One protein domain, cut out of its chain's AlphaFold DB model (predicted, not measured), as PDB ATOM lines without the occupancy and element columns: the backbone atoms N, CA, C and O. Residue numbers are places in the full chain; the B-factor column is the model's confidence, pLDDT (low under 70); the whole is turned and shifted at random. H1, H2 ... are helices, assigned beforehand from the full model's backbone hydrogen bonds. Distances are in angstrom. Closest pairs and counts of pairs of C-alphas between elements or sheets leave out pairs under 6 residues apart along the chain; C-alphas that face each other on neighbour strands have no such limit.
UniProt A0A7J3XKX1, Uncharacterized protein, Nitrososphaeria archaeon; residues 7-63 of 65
ATOM      1  N   PHE A   7      -2.219  20.252  16.169       92.94
ATOM      2  CA  PHE A   7      -0.933  20.697  15.613       92.94
ATOM      3  C   PHE A   7      -1.106  21.723  14.488       92.94
ATOM      4  O   PHE A   7      -0.404  22.731  14.440       92.94
ATOM      5  N   THR A   8      -2.085  21.508  13.606       94.81
ATOM      6  CA  THR A   8      -2.412  22.464  12.542       94.81
ATOM      7  C   THR A   8      -2.967  23.764  13.116       94.81
ATOM      8  O   THR A   8      -2.622  24.835  12.620       94.81
ATOM      9  N   ALA A   9      -3.784  23.691  14.173       93.56
ATOM     10  CA  ALA A   9      -4.310  24.877  14.847       93.56
ATOM     11  C   ALA A   9      -3.180  25.754  15.412       93.56
ATOM     12  O   ALA A   9      -3.162  26.960  15.170       93.56
ATOM     13  N   HIS A  10      -2.203  25.141  16.087       93.06
ATOM     14  CA  HIS A  10      -1.017  25.838  16.591       93.06
ATOM     15  C   HIS A  10      -0.190  26.448  15.463       93.06
ATOM     16  O   HIS A  10       0.189  27.616  15.536       93.06
ATOM     17  N   LYS A  11       0.049  25.680  14.393       94.25
ATOM     18  CA  LYS A  11       0.787  26.147  13.215       94.25
ATOM     19  C   LYS A  11       0.132  27.387  12.605       94.25
ATOM     20  O   LYS A  11       0.813  28.372  12.331       94.25
ATOM     21  N   LEU A  12      -1.193  27.364  12.452       93.69
ATOM     22  CA  LEU A  12      -1.964  28.500  11.954       93.69
ATOM     23  C   LEU A  12      -1.851  29.715  12.879       93.69
ATOM     24  O   LEU A  12      -1.518  30.795  12.402       93.69
ATOM     25  N   MET A  13      -2.086  29.557  14.183       92.44
ATOM     26  CA  MET A  13      -2.011  30.685  15.124       92.44
ATOM     27  C   MET A  13      -0.610  31.298  15.202       92.44
ATOM     28  O   MET A  13      -0.481  32.523  15.209       92.44
ATOM     29  N   ASN A  14       0.433  30.466  15.157       93.81
ATOM     30  CA  ASN A  14       1.811  30.933  15.074       93.81
ATOM     31  C   ASN A  14       2.059  31.743  13.793       93.81
ATOM     32  O   ASN A  14       2.637  32.826  13.862       93.81
ATOM     33  N   MET A  15       1.585  31.276  12.630       96.00
ATOM     34  CA  MET A  15       1.675  32.051  11.384       96.00
ATOM     35  C   MET A  15       0.926  33.380  11.488       96.00
ATOM     36  O   MET A  15       1.439  34.403  11.049       96.00
ATOM     37  N   MET A  16      -0.248  33.391  12.121       93.38
ATOM     38  CA  MET A  16      -1.035  34.609  12.327       93.38
ATOM     39  C   MET A  16      -0.382  35.596  13.305       93.38
ATOM     40  O   MET A  16      -0.826  36.741  13.370       93.38
ATOM     41  N   ASN A  17       0.673  35.191  14.022       94.62
ATOM     42  CA  ASN A  17       1.399  36.015  14.988       94.62
ATOM     43  C   ASN A  17       0.461  36.683  16.010       94.62
ATOM     44  O   ASN A  17       0.542  37.881  16.281       94.62
ATOM     45  N   LEU A  18      -0.498  35.907  16.515       87.69
ATOM     46  CA  LEU A  18      -1.434  36.343  17.547       87.69
ATOM     47  C   LEU A  18      -0.906  35.867  18.901       87.69
ATOM     48  O   LEU A  18      -0.450  34.732  19.017       87.69
ATOM     49  N   ASN A  19      -0.997  36.703  19.936       85.31
ATOM     50  CA  ASN A  19      -0.647  36.316  21.307       85.31
ATOM     51  C   ASN A  19      -1.777  35.485  21.951       85.31
ATOM     52  O   ASN A  19      -2.322  35.855  22.989       85.31
ATOM     53  N   LEU A  20      -2.194  34.418  21.268       86.94
ATOM     54  CA  LEU A  20      -3.299  33.529  21.623       86.94
ATOM     55  C   LEU A  20      -2.891  32.084  21.325       86.94
ATOM     56  O   LEU A  20      -2.138  31.839  20.379       86.94
ATOM     57  N   THR A  21      -3.425  31.127  22.087       87.75
ATOM     58  CA  THR A  21      -3.271  29.696  21.784       87.75
ATOM     59  C   THR A  21      -4.613  29.057  21.428       87.75
ATOM     60  O   THR A  21      -5.665  29.556  21.845       87.75
ATOM     61  N   PRO A  22      -4.615  27.943  20.673       88.25
ATOM     62  CA  PRO A  22      -5.854  27.285  20.267       88.25
ATOM     63  C   PRO A  22      -6.742  26.827  21.431       88.25
ATOM     64  O   PRO A  22      -7.956  26.739  21.268       88.25
ATOM     65  N   GLU A  23      -6.154  26.551  22.592       88.44
ATOM     66  CA  GLU A  23      -6.834  26.097  23.811       88.44
ATOM     67  C   GLU A  23      -7.388  27.257  24.645       88.44
ATOM     68  O   GLU A  23      -8.307  27.061  25.436       88.44
ATOM     69  N   THR A  24      -6.815  28.455  24.502       86.19
ATOM     70  CA  THR A  24      -7.142  29.624  25.336       86.19
ATOM     71  C   THR A  24      -8.023  30.642  24.621       86.19
ATOM     72  O   THR A  24      -8.583  31.532  25.268       86.19
ATOM     73  N   VAL A  25      -8.172  30.518  23.297       87.31
ATOM     74  CA  VAL A  25      -9.025  31.404  22.505       87.31
ATOM     75  C   VAL A  25     -10.492  31.237  22.898       87.31
ATOM     76  O   VAL A  25     -11.028  30.129  22.954       87.31
ATOM     77  N   ARG A  26     -11.158  32.362  23.157       88.00
ATOM     78  CA  ARG A  26     -12.593  32.417  23.453       88.00
ATOM     79  C   ARG A  26     -13.359  33.020  22.282       88.00
ATOM     80  O   ARG A  26     -12.778  33.676  21.418       88.00
ATOM     81  N   TRP A  27     -14.676  32.836  22.269       86.75
ATOM     82  CA  TRP A  27     -15.537  33.355  21.204       86.75
ATOM     83  C   TRP A  27     -15.529  34.886  21.104       86.75
ATOM     84  O   TRP A  27     -15.706  35.434  20.018       86.75
ATOM     85  N   GLU A  28     -15.286  35.589  22.207       90.50
ATOM     86  CA  GLU A  28     -15.264  37.053  22.256       90.50
ATOM     87  C   GLU A  28     -14.081  37.647  21.480       90.50
ATOM     88  O   GLU A  28     -14.222  38.715  20.885       90.50
ATOM     89  N   GLU A  29     -12.948  36.940  21.421       87.12
ATOM     90  CA  GLU A  29     -11.741  37.380  20.706       87.12
ATOM     91  C   GLU A  29     -11.998  37.519  19.194       87.12
ATOM     92  O   GLU A  29     -11.400  38.369  18.539       87.12
ATOM     93  N   PHE A  30     -12.955  36.767  18.630       83.06
ATOM     94  CA  PHE A  30     -13.339  36.886  17.214       83.06
ATOM     95  C   PHE A  30     -14.007  38.221  16.870       83.06
ATOM     96  O   PHE A  30     -14.087  38.583  15.697       83.06
ATOM     97  N   ARG A  31     -14.493  38.963  17.872       89.44
ATOM     98  CA  ARG A  31     -15.054  40.307  17.666       89.44
ATOM     99  C   ARG A  31     -13.967  41.363  17.484       89.44
ATOM    100  O   ARG A  31     -14.278  42.469  17.051       89.44
ATOM    101  N   ILE A  32     -12.719  41.045  17.830       89.44
ATOM    102  CA  ILE A  32     -11.583  41.956  17.728       89.44
ATOM    103  C   ILE A  32     -10.959  41.767  16.341       89.44
ATOM    104  O   ILE A  32     -10.326  40.741  16.086       89.44
ATOM    105  N   PRO A  33     -11.119  42.727  15.413       90.50
ATOM    106  CA  PRO A  33     -10.511  42.606  14.100       90.50
ATOM    107  C   PRO A  33      -8.989  42.710  14.205       90.50
ATOM    108  O   PRO A  33      -8.441  43.461  15.019       90.50
ATOM    109  N   ILE A  34      -8.296  42.004  13.316       91.50
ATOM    110  CA  ILE A  34      -6.857  42.183  13.137       91.50
ATOM    111  C   ILE A  34      -6.623  43.602  12.614       91.50
ATOM    112  O   ILE A  34      -7.186  44.003  11.594       91.50
ATOM    113  N   LYS A  35      -5.801  44.374  13.331       93.44
ATOM    114  CA  LYS A  35      -5.519  45.763  12.965       93.44
ATOM    115  C   LYS A  35      -4.815  45.829  11.604       93.44
ATOM    116  O   LYS A  35      -3.980  44.968  11.305       93.44
ATOM    117  N   PRO A  36      -5.088  46.866  10.795       95.00
ATOM    118  CA  PRO A  36      -4.287  47.156   9.615       95.00
ATOM    119  C   PRO A  36      -2.787  47.181   9.951       95.00
ATOM    120  O   PRO A  36      -2.392  47.560  11.053       95.00
ATOM    121  N   GLN A  37      -1.955  46.734   9.004       95.31
ATOM    122  CA  GLN A  37      -0.494  46.627   9.148       95.31
ATOM    123  C   GLN A  37       0.001  45.614  10.203       95.31
ATOM    124  O   GLN A  37       1.204  45.555  10.469       95.31
ATOM    125  N   HIS A  38      -0.877  44.767  10.758       95.62
ATOM    126  CA  HIS A  38      -0.462  43.607  11.552       95.62
ATOM    127  C   HIS A  38       0.478  42.700  10.749       95.62
ATOM    128  O   HIS A  38       0.154  42.273   9.638       95.62
ATOM    129  N   LYS A  39       1.651  42.401  11.314       96.56
ATOM    130  CA  LYS A  39       2.657  41.548  10.674       96.56
ATOM    131  C   LYS A  39       2.434  40.097  11.075       96.56
ATOM    132  O   LYS A  39       2.660  39.731  12.228       96.56
ATOM    133  N   ILE A  40       2.043  39.283  10.103       96.31
ATOM    134  CA  ILE A  40       2.043  37.826  10.234       96.31
ATOM    135  C   ILE A  40       3.477  37.284  10.172       96.31
ATOM    136  O   ILE A  40       4.370  37.907   9.589       96.31
ATOM    137  N   ASN A  41       3.688  36.108  10.754       97.19
ATOM    138  CA  ASN A  41       4.921  35.351  10.579       97.19
ATOM    139  C   ASN A  41       4.959  34.717   9.176       97.19
ATOM    140  O   ASN A  41       3.992  34.788   8.415       97.19
ATOM    141  N   LYS A  42       6.092  34.103   8.805       97.06
ATOM    142  CA  LYS A  42       6.267  33.493   7.478       97.06
ATOM    143  C   LYS A  42       5.189  32.419   7.233       97.06
ATOM    144  O   LYS A  42       5.175  31.430   7.966       97.06
ATOM    145  N   PRO A  43       4.327  32.573   6.213       96.50
ATOM    146  CA  PRO A  43       3.311  31.577   5.915       96.50
ATOM    147  C   PRO A  43       3.933  30.338   5.268       96.50
ATOM    148  O   PRO A  43       4.881  30.421   4.483       96.50
ATOM    149  N   GLU A  44       3.355  29.184   5.568       95.88
ATOM    150  CA  GLU A  44       3.727  27.896   4.998       95.88
ATOM    151  C   GLU A  44       2.485  27.005   4.816       95.88
ATOM    152  O   GLU A  44       1.480  27.189   5.512       95.88
ATOM    153  N   PRO A  45       2.515  26.025   3.894       96.50
ATOM    154  CA  PRO A  45       1.396  25.112   3.710       96.50
ATOM    155  C   PRO A  45       1.024  24.379   5.011       96.50
ATOM    156  O   PRO A  45       1.871  23.773   5.679       96.50
ATOM    157  N   LEU A  46      -0.263  24.418   5.367       96.06
ATOM    158  CA  LEU A  46      -0.807  23.668   6.507       96.06
ATOM    159  C   LEU A  46      -0.988  22.184   6.192       96.06
ATOM    160  O   LEU A  46      -0.820  21.340   7.068       96.06
ATOM    161  N   PHE A  47      -1.332  21.880   4.943       95.69
ATOM    162  CA  PHE A  47      -1.610  20.532   4.476       95.69
ATOM    163  C   PHE A  47      -0.847  20.266   3.190       95.69
ATOM    164  O   PHE A  47      -0.647  21.163   2.368       95.69
ATOM    165  N   ARG A  48      -0.458  19.008   3.009       95.94
ATOM    166  CA  ARG A  48       0.074  18.500   1.748       95.94
ATOM    167  C   ARG A  48      -0.911  17.509   1.155       95.94
ATOM    168  O   ARG A  48      -1.632  16.835   1.890       95.94
ATOM    169  N   LYS A  49      -0.885  17.372  -0.166       96.94
ATOM    170  CA  LYS A  49      -1.565  16.263  -0.828       96.94
ATOM    171  C   LYS A  49      -0.920  14.943  -0.384       96.94
ATOM    172  O   LYS A  49       0.307  14.840  -0.323       96.94
ATOM    173  N   VAL A  50      -1.759  13.963  -0.071       97.25
ATOM    174  CA  VAL A  50      -1.350  12.565   0.098       97.25
ATOM    175  C   VAL A  50      -1.515  11.884  -1.256       97.25
ATOM    176  O   VAL A  50      -2.544  12.059  -1.911       97.25
ATOM    177  N   THR A  51      -0.481  11.187  -1.711       98.06
ATOM    178  CA  THR A  51      -0.462  10.527  -3.024       98.06
ATOM    179  C   THR A  51      -0.922   9.073  -2.938       98.06
ATOM    180  O   THR A  51      -0.749   8.426  -1.905       98.06
ATOM    181  N   ASP A  52      -1.427   8.528  -4.045       97.56
ATOM    182  CA  ASP A  52      -1.879   7.131  -4.111       97.56
ATOM    183  C   ASP A  52      -0.754   6.155  -3.757       97.56
ATOM    184  O   ASP A  52      -0.957   5.216  -2.997       97.56
ATOM    185  N   GLY A  53       0.475   6.427  -4.207       97.38
ATOM    186  CA  GLY A  53       1.636   5.605  -3.861       97.38
ATOM    187  C   GLY A  53       1.956   5.596  -2.361       97.38
ATOM    188  O   GLY A  53       2.424   4.585  -1.840       97.38
ATOM    189  N   GLU A  54       1.705   6.692  -1.640       97.38
ATOM    190  CA  GLU A  54       1.836   6.723  -0.178       97.38
ATOM    191  C   GLU A  54       0.721   5.930   0.501       97.38
ATOM    192  O   GLU A  54       1.001   5.196   1.449       97.38
ATOM    193  N   ILE A  55      -0.511   6.041  -0.002       97.25
ATOM    194  CA  ILE A  55      -1.666   5.291   0.503       97.25
ATOM    195  C   ILE A  55      -1.416   3.790   0.339       97.25
ATOM    196  O   ILE A  55      -1.465   3.060   1.330       97.25
ATOM    197  N   SER A  56      -1.039   3.339  -0.860       97.31
ATOM    198  CA  SER A  56      -0.755   1.927  -1.140       97.31
ATOM    199  C   SER A  56       0.347   1.366  -0.238       97.31
ATOM    200  O   SER A  56       0.224   0.253   0.269       97.31
ATOM    201  N   LYS A  57       1.401   2.149   0.043       97.19
ATOM    202  CA  LYS A  57       2.458   1.753   0.991       97.19
ATOM    203  C   LYS A  57       1.922   1.542   2.409       97.19
ATOM    204  O   LYS A  57       2.333   0.592   3.072       97.19
ATOM    205  N   GLN A  58       1.027   2.412   2.884       97.25
ATOM    206  CA  GLN A  58       0.421   2.247   4.210       97.25
ATOM    207  C   GLN A  58      -0.551   1.060   4.247       97.25
ATOM    208  O   GLN A  58      -0.540   0.312   5.220       97.25
ATOM    209  N   MET A  59      -1.336   0.833   3.189       97.56
ATOM    210  CA  MET A  59      -2.248  -0.317   3.101       97.56
ATOM    211  C   MET A  59      -1.501  -1.655   3.118       97.56
ATOM    212  O   MET A  59      -1.871  -2.546   3.882       97.56
ATOM    213  N   ALA A  60      -0.407  -1.769   2.358       97.19
ATOM    214  CA  ALA A  60       0.436  -2.962   2.356       97.19
ATOM    215  C   ALA A  60       1.046  -3.241   3.741       97.19
ATOM    216  O   ALA A  60       1.058  -4.383   4.193       97.19
ATOM    217  N   LYS A  61       1.478  -2.197   4.465       97.06
ATOM    218  CA  LYS A  61       1.983  -2.324   5.845       97.06
ATOM    219  C   LYS A  61       0.929  -2.880   6.813       97.06
ATOM    220  O   LYS A  61       1.290  -3.548   7.777       97.06
ATOM    221  N   LEU A  62      -0.346  -2.584   6.573       96.94
ATOM    222  CA  LEU A  62      -1.467  -3.041   7.395       96.94
ATOM    223  C   LEU A  62      -2.021  -4.411   6.961       96.94
ATOM    224  O   LEU A  62      -2.939  -4.906   7.608       96.94
ATOM    225  N   GLY A  63      -1.488  -5.024   5.896       93.44
ATOM    226  CA  GLY A  63      -1.976  -6.303   5.366       93.44
ATOM    227  C   GLY A  63      -3.337  -6.209   4.666       93.44
ATOM    228  O   GLY A  63      -4.061  -7.196   4.605       93.44
TER     229      GLY A  63
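This is residues 7 to 63 of the 65 residues of an uncharacterized protein of Nitrososphaeria archaeon (UniProt A0A7J3XKX1). Picture a small, loop-rich head from which an arm sticks out: the head holds H1, the short H2 and much of the chain that folds back past H1, and residues 48 to 63, ending in H3, stand free of it. The arm makes the long axis, and the three helices stay apart from one another. The printed part has 57 residues with three named helices, H1, H2 and H3 in chain order, and no named strand; it is all helix by class, though only 25 of the 57 residues are in named elements. It is extended, with a radius of gyration of the C-alphas of 17.5 A and spans of 51 by 23 by 14 A.

Start at H1, residues 7 to 16, which touches no helix. Go on along the short link of 10 residues to H2, residues 27 to 31, which is apart from H1. Beyond it a long link of 20 residues leads to H3, residues 52 to 61, which is apart from both H1 and H2. In the backbone of H1 and H3 you will find every O i to N i+4 pair within hydrogen-bond range; H2 has 0 of 1 such pairs, but 2 of 2 O i to N i+3 pairs, within range.

Find C-alpha 7 at (-0.933, 20.697, 15.613); from there H1 runs 14.3 A to C-alpha 16. H2 begins at C-alpha 27, at (-15.537, 33.355, 21.204). H3, also 14.3 A long, runs from C-alpha 52 to C-alpha 61 at (1.983, -2.324, 5.845).

Look at Pro 36 and Gly 63 for the two C-alphas farthest apart, 53.7 A. Without residues 48 to 63, the body of 41 residues spans 27 by 26 by 15 A. The printed part has no cut. The mean pLDDT of the printed part is 93.4, and no printed residue is under 70.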